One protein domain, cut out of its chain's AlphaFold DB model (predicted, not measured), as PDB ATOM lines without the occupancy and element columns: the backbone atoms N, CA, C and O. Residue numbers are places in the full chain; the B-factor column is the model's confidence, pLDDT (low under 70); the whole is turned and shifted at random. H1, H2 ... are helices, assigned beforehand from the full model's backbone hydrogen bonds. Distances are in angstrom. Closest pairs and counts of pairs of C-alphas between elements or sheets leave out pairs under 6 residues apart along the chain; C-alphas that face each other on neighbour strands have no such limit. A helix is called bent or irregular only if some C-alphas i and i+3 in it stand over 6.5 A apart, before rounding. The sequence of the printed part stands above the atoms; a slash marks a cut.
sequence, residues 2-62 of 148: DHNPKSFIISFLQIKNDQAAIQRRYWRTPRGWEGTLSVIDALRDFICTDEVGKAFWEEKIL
ATOM      1  N   ASP A   2     153.645 120.300 199.503       58.84
ATOM      2  CA  ASP A   2     152.185 120.363 199.579       58.84
ATOM      3  C   ASP A   2     151.614 119.587 198.392       58.84
ATOM      4  O   ASP A   2     151.567 120.068 197.260       58.84
ATOM      5  N   HIS A   3     151.273 118.322 198.622       63.59
ATOM      6  CA  HIS A   3     150.736 117.462 197.577       63.59
ATOM      7  C   HIS A   3     149.243 117.738 197.456       63.59
ATOM      8  O   HIS A   3     148.426 117.057 198.072       63.59
ATOM      9  N   ASN A   4     148.869 118.732 196.649       86.81
ATOM     10  CA  ASN A   4     147.505 118.730 196.140       86.81
ATOM     11  C   ASN A   4     147.337 117.519 195.188       86.81
ATOM     12  O   ASN A   4     148.318 117.082 194.565       86.81
ATOM     13  N   PRO A   5     146.122 116.965 195.049       86.00
ATOM     14  CA  PRO A   5     145.896 115.758 194.251       86.00
ATOM     15  C   PRO A   5     146.398 115.856 192.799       86.00
ATOM     16  O   PRO A   5     146.881 114.870 192.241       86.00
ATOM     17  N   LYS A   6     146.359 117.052 192.192       90.06
ATOM     18  CA  LYS A   6     146.829 117.274 190.813       90.06
ATOM     19  C   LYS A   6     148.350 117.145 190.721       90.06
ATOM     20  O   LYS A   6     148.859 116.445 189.847       90.06
ATOM     21  N   SER A   7     149.078 117.756 191.655       88.06
ATOM     22  CA  SER A   7     150.539 117.661 191.737       88.06
ATOM     23  C   SER A   7     151.011 116.227 191.977       88.06
ATOM     24  O   SER A   7     152.044 115.834 191.433       88.06
ATOM     25  N   PHE A   8     150.246 115.424 192.728       88.56
ATOM     26  CA  PHE A   8     150.533 114.000 192.905       88.56
ATOM     27  C   PHE A   8     150.443 113.229 191.583       88.56
ATOM     28  O   PHE A   8     151.397 112.541 191.226       88.56
ATOM     29  N   ILE A   9     149.347 113.377 190.826       88.31
ATOM     30  CA  ILE A   9     149.164 112.689 189.535       88.31
ATOM     31  C   ILE A   9     150.272 113.082 188.550       88.31
ATOM     32  O   ILE A   9     150.890 112.215 187.933       88.31
ATOM     33  N   ILE A  10     150.580 114.379 188.443       89.56
ATOM     34  CA  ILE A  10     151.652 114.874 187.566       89.56
ATOM     35  C   ILE A  10     152.998 114.260 187.969       89.56
ATOM     36  O   ILE A  10     153.704 113.703 187.126       89.56
ATOM     37  N   SER A  11     153.325 114.295 189.262       88.94
ATOM     38  CA  SER A  11     154.572 113.725 189.782       88.94
ATOM     39  C   SER A  11     154.642 112.218 189.546       88.94
ATOM     40  O   SER A  11     155.681 111.711 189.131       88.94
ATOM     41  N   PHE A  12     153.536 111.495 189.731       87.88
ATOM     42  CA  PHE A  12     153.451 110.061 189.461       87.88
ATOM     43  C   PHE A  12     153.759 109.735 187.993       87.88
ATOM     44  O   PHE A  12     154.502 108.788 187.723       87.88
ATOM     45  N   LEU A  13     153.248 110.541 187.054       88.38
ATOM     46  CA  LEU A  13     153.467 110.375 185.614       88.38
ATOM     47  C   LEU A  13     154.885 110.772 185.158       88.38
ATOM     48  O   LEU A  13     155.349 110.267 184.134       88.38
ATOM     49  N   GLN A  14     155.584 111.629 185.909       86.88
ATOM     50  CA  GLN A  14     156.899 112.176 185.540       86.88
ATOM     51  C   GLN A  14     158.091 111.567 186.298       86.88
ATOM     52  O   GLN A  14     159.217 111.615 185.798       86.88
ATOM     53  N   ILE A  15     157.881 111.005 187.493       85.94
ATOM     54  CA  ILE A  15     158.965 110.510 188.356       85.94
ATOM     55  C   ILE A  15     159.764 109.400 187.667       85.94
ATOM     56  O   ILE A  15     159.198 108.459 187.132       85.94
ATOM     57  N   LYS A  16     161.097 109.449 187.715       78.38
ATOM     58  CA  LYS A  16     161.980 108.443 187.093       78.38
ATOM     59  C   LYS A  16     162.418 107.360 188.090       78.38
ATOM     60  O   LYS A  16     163.601 107.089 188.227       78.38
ATOM     61  N   ASN A  17     161.465 106.792 188.828       81.00
ATOM     62  CA  ASN A  17     161.693 105.671 189.751       81.00
ATOM     63  C   ASN A  17     161.222 104.355 189.105       81.00
ATOM     64  O   ASN A  17     160.132 104.328 188.518       81.00
ATOM     65  N   ASP A  18     162.020 103.293 189.241       71.81
ATOM     66  CA  ASP A  18     161.812 101.957 188.668       71.81
ATOM     67  C   ASP A  18     160.522 101.278 189.149       71.81
ATOM     68  O   ASP A  18     159.789 100.702 188.344       71.81
ATOM     69  N   GLN A  19     160.165 101.410 190.431       71.81
ATOM     70  CA  GLN A  19     158.929 100.813 190.962       71.81
ATOM     71  C   GLN A  19     157.679 101.465 190.354       71.81
ATOM     72  O   GLN A  19     156.711 100.792 189.992       71.81
ATOM     73  N   ALA A  20     157.722 102.785 190.171       73.19
ATOM     74  CA  ALA A  20     156.647 103.535 189.531       73.19
ATOM     75  C   ALA A  20     156.662 103.387 187.993       73.19
ATOM     76  O   ALA A  20     155.653 103.648 187.338       73.19
ATOM     77  N   ALA A  21     157.772 102.930 187.398       77.50
ATOM     78  CA  ALA A  21     157.892 102.736 185.953       77.50
ATOM     79  C   ALA A  21     156.984 101.615 185.441       77.50
ATOM     80  O   ALA A  21     156.354 101.777 184.394       77.50
ATOM     81  N   ILE A  22     156.856 100.524 186.203       77.88
ATOM     82  CA  ILE A  22     155.967  99.405 185.860       77.88
ATOM     83  C   ILE A  22     154.510  99.877 185.816       77.88
ATOM     84  O   ILE A  22     153.806  99.601 184.848       77.88
ATOM     85  N   GLN A  23     154.071 100.639 186.821       80.31
ATOM     86  CA  GLN A  23     152.691 101.127 186.897       80.31
ATOM     87  C   GLN A  23     152.395 102.190 185.830       80.31
ATOM     88  O   GLN A  23     151.367 102.123 185.160       80.31
ATOM     89  N   ARG A  24     153.327 103.121 185.577       84.44
ATOM     90  CA  ARG A  24     153.200 104.098 184.481       84.44
ATOM     91  C   ARG A  24     153.130 103.454 183.104       84.44
ATOM     92  O   ARG A  24     152.467 103.992 182.225       84.44
ATOM     93  N   ARG A  25     153.825 102.334 182.884       85.19
ATOM     94  CA  ARG A  25     153.834 101.662 181.578       85.19
ATOM     95  C   ARG A  25     152.417 101.326 181.123       85.19
ATOM     96  O   ARG A  25     152.116 101.497 179.945       85.19
ATOM     97  N   TYR A  26     151.545 100.923 182.047       87.62
ATOM     98  CA  TYR A  26     150.173 100.559 181.710       87.62
ATOM     99  C   TYR A  26     149.379 101.715 181.089       87.62
ATOM    100  O   TYR A  26     148.612 101.458 180.165       87.62
ATOM    101  N   TRP A  27     149.676 102.970 181.451       90.31
ATOM    102  CA  TRP A  27     149.016 104.170 180.912       90.31
ATOM    103  C   TRP A  27     149.213 104.386 179.404       90.31
ATOM    104  O   TRP A  27     148.490 105.157 178.782       90.31
ATOM    105  N   ARG A  28     150.223 103.746 178.803       89.00
ATOM    106  CA  ARG A  28     150.577 103.908 177.379       89.00
ATOM    107  C   ARG A  28     150.401 102.631 176.570       89.00
ATOM    108  O   ARG A  28     150.707 102.613 175.384       89.00
ATOM    109  N   THR A  29     149.998 101.539 177.213       91.19
ATOM    110  CA  THR A  29     149.900 100.230 176.555       91.19
ATOM    111  C   THR A  29     148.453  99.878 176.285       91.19
ATOM    112  O   THR A  29     147.611 100.216 177.114       91.19
ATOM    113  N   PRO A  30     148.161  99.097 175.230       90.81
ATOM    114  CA  PRO A  30     146.799  98.647 174.957       90.81
ATOM    115  C   PRO A  30     146.125  98.001 176.176       90.81
ATOM    116  O   PRO A  30     144.960  98.258 176.446       90.81
ATOM    117  N   ARG A  31     146.887  97.244 176.981       89.62
ATOM    118  CA  ARG A  31     146.382  96.556 178.180       89.62
ATOM    119  C   ARG A  31     145.837  97.492 179.266       89.62
ATOM    120  O   ARG A  31     144.939  97.093 179.991       89.62
ATOM    121  N   GLY A  32     146.407  98.686 179.423       90.12
ATOM    122  CA  GLY A  32     145.967  99.675 180.419       90.12
ATOM    123  C   GLY A  32     145.306 100.909 179.803       90.12
ATOM    124  O   GLY A  32     144.986 101.859 180.520       90.12
ATOM    125  N   TRP A  33     145.110 100.908 178.483       92.62
ATOM    126  CA  TRP A  33     144.568 102.046 177.753       92.62
ATOM    127  C   TRP A  33     143.124 102.337 178.148       92.62
ATOM    128  O   TRP A  33     142.790 103.490 178.386       92.62
ATOM    129  N   GLU A  34     142.302 101.302 178.322       93.56
ATOM    130  CA  GLU A  34     140.908 101.451 178.757       93.56
ATOM    131  C   GLU A  34     140.807 102.175 180.107       93.56
ATOM    132  O   GLU A  34     140.103 103.168 180.222       93.56
ATOM    133  N   GLY A  35     141.607 101.776 181.103       93.44
ATOM    134  CA  GLY A  35     141.649 102.478 182.390       93.44
ATOM    135  C   GLY A  35     142.166 103.917 182.281       93.44
ATOM    136  O   GLY A  35     141.724 104.792 183.021       93.44
ATOM    137  N   THR A  36     143.070 104.186 181.335       94.25
ATOM    138  CA  THR A  36     143.552 105.549 181.055       94.25
ATOM    139  C   THR A  36     142.448 106.410 180.451       94.25
ATOM    140  O   THR A  36     142.273 107.553 180.870       94.25
ATOM    141  N   LEU A  37     141.677 105.853 179.511       94.94
ATOM    142  CA  LEU A  37     140.506 106.511 178.941       94.94
ATOM    143  C   LEU A  37     139.476 106.823 180.024       94.94
ATOM    144  O   LEU A  37     139.055 107.969 180.105       94.94
ATOM    145  N   SER A  38     139.180 105.885 180.928       96.19
ATOM    146  CA  SER A  38     138.255 106.131 182.042       96.19
ATOM    147  C   SER A  38     138.681 107.309 182.925       96.19
ATOM    148  O   SER A  38     137.837 108.072 183.386       96.19
ATOM    149  N   VAL A  39     139.988 107.498 183.149       94.56
ATOM    150  CA  VAL A  39     140.503 108.664 183.891       94.56
ATOM    151  C   VAL A  39     140.316 109.960 183.098       94.56
ATOM    152  O   VAL A  39     139.933 110.976 183.676       94.56
ATOM    153  N   ILE A  40     140.585 109.943 181.790       95.56
ATOM    154  CA  ILE A  40     140.403 111.111 180.911       95.56
ATOM    155  C   ILE A  40     138.919 111.486 180.813       95.56
ATOM    156  O   ILE A  40     138.591 112.666 180.909       95.56
ATOM    157  N   ASP A  41     138.034 110.501 180.667       96.44
ATOM    158  CA  ASP A  41     136.586 110.694 180.607       96.44
ATOM    159  C   ASP A  41     136.051 111.254 181.926       96.44
ATOM    160  O   ASP A  41     135.369 112.276 181.913       96.44
ATOM    161  N   ALA A  42     136.445 110.689 183.073       96.81
ATOM    162  CA  ALA A  42     136.061 111.226 184.380       96.81
ATOM    163  C   ALA A  42     136.540 112.676 184.581       96.81
ATOM    164  O   ALA A  42     135.829 113.498 185.162       96.81
ATOM    165  N   LEU A  43     137.737 113.010 184.083       94.94
ATOM    166  CA  LEU A  43     138.259 114.373 184.129       94.94
ATOM    167  C   LEU A  43     137.452 115.319 183.232       94.94
ATOM    168  O   LEU A  43     137.107 116.413 183.676       94.94
ATOM    169  N   ARG A  44     137.141 114.905 181.997       96.56
ATOM    170  CA  ARG A  44     136.282 115.663 181.077       96.56
ATOM    171  C   ARG A  44     134.929 115.930 181.716       96.56
ATOM    172  O   ARG A  44     134.507 117.078 181.754       96.56
ATOM    173  N   ASP A  45     134.265 114.893 182.212       97.12
ATOM    174  CA  ASP A  45     132.900 114.990 182.731       97.12
ATOM    175  C   ASP A  45     132.843 115.931 183.946       97.12
ATOM    176  O   ASP A  45     131.948 116.772 184.050       97.12
ATOM    177  N   PHE A  46     133.862 115.884 184.812       95.81
ATOM    178  CA  PHE A  46     134.007 116.827 185.920       95.81
ATOM    179  C   PHE A  46     134.262 118.271 185.455       95.81
ATOM    180  O   PHE A  46     133.610 119.196 185.934       95.81
ATOM    181  N   ILE A  47     135.202 118.490 184.527       95.19
ATOM    182  CA  ILE A  47     135.554 119.835 184.037       95.19
ATOM    183  C   ILE A  47     134.378 120.476 183.292       95.19
ATOM    184  O   ILE A  47     134.083 121.650 183.496       95.19
ATOM    185  N   CYS A  48     133.697 119.701 182.451       96.06
ATOM    186  CA  CYS A  48     132.603 120.170 181.608       96.06
ATOM    187  C   CYS A  48     131.265 120.310 182.355       96.06
ATOM    188  O   CYS A  48     130.247 120.550 181.714       96.06
ATOM    189  N   THR A  49     131.251 120.160 183.685       96.19
ATOM    190  CA  THR A  49     130.067 120.460 184.509       96.19
ATOM    191  C   THR A  49     129.761 121.965 184.539       96.19
ATOM    192  O   THR A  49     128.607 122.353 184.696       96.19
ATOM    193  N   ASP A  50     130.780 122.810 184.371       95.12
ATOM    194  CA  ASP A  50     130.659 124.268 184.305       95.12
ATOM    195  C   ASP A  50     131.028 124.792 182.905       95.12
ATOM    196  O   ASP A  50     131.908 124.242 182.239       95.12
ATOM    197  N   GLU A  51     130.388 125.879 182.463       95.19
ATOM    198  CA  GLU A  51     130.614 126.449 181.125       95.19
ATOM    199  C   GLU A  51     132.026 127.034 180.963       95.19
ATOM    200  O   GLU A  51     132.625 126.914 179.891       95.19
ATOM    201  N   VAL A  52     132.613 127.612 182.021       97.25
ATOM    202  CA  VAL A  52     134.000 128.104 181.975       97.25
ATOM    203  C   VAL A  52     134.962 126.922 181.865       97.25
ATOM    204  O   VAL A  52     135.886 126.936 181.050       97.25
ATOM    205  N   GLY A  53     134.726 125.868 182.651       96.19
ATOM    206  CA  GLY A  53     135.500 124.627 182.578       96.19
ATOM    207  C   GLY A  53     135.442 123.984 181.191       96.19
ATOM    208  O   GLY A  53     136.477 123.632 180.620       96.19
ATOM    209  N   LYS A  54     134.244 123.899 180.611       97.25
ATOM    210  CA  LYS A  54     134.021 123.393 179.255       97.25
ATOM    211  C   LYS A  54     134.783 124.197 178.200       97.25
ATOM    212  O   LYS A  54     135.428 123.587 177.349       97.25
ATOM    213  N   ALA A  55     134.784 125.528 178.279       97.69
ATOM    214  CA  ALA A  55     135.549 126.365 177.355       97.69
ATOM    215  C   ALA A  55     137.058 126.050 177.403       97.69
ATOM    216  O   ALA A  55     137.685 125.873 176.358       97.69
ATOM    217  N   PHE A  56     137.632 125.881 178.603       97.50
ATOM    218  CA  PHE A  56     139.037 125.471 178.749       97.50
ATOM    219  C   PHE A  56     139.310 124.072 178.192       97.50
ATOM    220  O   PHE A  56     140.369 123.825 177.606       97.50
ATOM    221  N   TRP A  57     138.374 123.138 178.373       97.50
ATOM    222  CA  TRP A  57     138.488 121.804 177.795       97.50
ATOM    223  C   TRP A  57     138.503 121.862 176.264       97.50
ATOM    224  O   TRP A  57     139.400 121.300 175.638       97.50
ATOM    225  N   GLU A  58     137.553 122.574 175.657       97.62
ATOM    226  CA  GLU A  58     137.450 122.722 174.203       97.62
ATOM    227  C   GLU A  58     138.692 123.392 173.604       97.62
ATOM    228  O   GLU A  58     139.242 122.883 172.625       97.62
ATOM    229  N   GLU A  59     139.199 124.460 174.227       98.19
ATOM    230  CA  GLU A  59     140.452 125.110 173.828       98.19
ATOM    231  C   GLU A  59     141.627 124.121 173.863       98.19
ATOM    232  O   GLU A  59     142.415 124.026 172.913       98.19
ATOM    233  N   LYS A  60     141.728 123.322 174.934       97.75
ATOM    234  CA  LYS A  60     142.810 122.347 175.073       97.75
ATOM    235  C   LYS A  60     142.724 121.229 174.032       97.75
ATOM    236  O   LYS A  60     143.754 120.861 173.459       97.75
ATOM    237  N   ILE A  61     141.530 120.697 173.768       97.62
ATOM    238  CA  ILE A  61     141.319 119.664 172.744       97.62
ATOM    239  C   ILE A  61     141.593 120.219 171.346       97.62
ATOM    240  O   ILE A  61     142.241 119.539 170.550       97.62
ATOM    241  N   LEU A  62     141.181 121.456 171.055       97.81
ATOM    242  CA  LEU A  62     141.489 122.122 169.790       97.81
ATOM    243  C   LEU A  62     143.002 122.273 169.589       97.81
ATOM    244  O   LEU A  62     143.507 121.995 168.500       97.81
TER     245      LEU A  62
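AT A GLANCE: This is residues 2 to 62 of the 148 residues of an uncharacterized protein of Puccinia graminis f. sp. tritici (UniProt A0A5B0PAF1). H1, H2 and H3 make three sides of an open, flat frame with an empty middle, and H4 folds back from the far end of the long H3 as a V-shaped helical hairpin. Residues 4 to 10, of which 5 to 10 belong to H1, stand free. The printed part has 61 residues with four named helices in the order H1, H2, H3, H4 and no named strand, and its class is all helix. It is loose, with a radius of gyration of the C-alphas of 13.9 A and spans of 40 by 33 by 18 A.

IN THESE COORDINATES: H1, residues 5 to 14, begins at C-alpha 5 at (145.896, 115.758, 194.251) and is 14.5 A long from first to last C-alpha. H2, residues 18 to 26, is 13.6 A long; it is neither bent nor irregular, but only just: C-alphas 19 and 22 are 6.1 A apart. H3, residues 30 to 47, begins at C-alpha 30 at (146.799, 98.647, 174.957) and is 25.6 A long; it is irregular, with C-alphas 31 and 34 7.4 A apart. H4, residues 51 to 62, is 16.3 A long and ends at C-alpha 62 at (141.489, 122.122, 169.790).

HOW THE PARTS SIT: H1 and H2 only just touch, with 3 pairs of C-alphas within 8 A, the closest being those of Leu 13 and Arg 24 at 6.4 A; their lines are about perpendicular at 82 degrees. H2 and H3 are close but not clearly touching, their closest C-alphas being those of Tyr 26 and Gly 32 at 4.5 A, and are about perpendicular at 81 degrees. H3, with residues 44 to 47 alone, touches residues 53 to 57 of H4; the closest C-alphas are those of Ile 47 and Gly 53 at 5.0 A. This hairpin runs opposite ways at a steep tilt of 38 degrees. H1 is apart from H3 and H4, and H2 from H4. Every O i to N i+4 pair is within hydrogen-bond range in H1 and H4, against 12 of 14 in H3 and 2 of 5 in H2, where 4 of 6 O i to N i+3 pairs are within range.

THE WHOLE: The C-alphas farthest apart, those of Asp 18 and Glu 51, are 40.4 A apart. The printed part has no cut, and its three links are tight. Mean pLDDT of the printed part is 89.7, with residues 2 to 3 under 70.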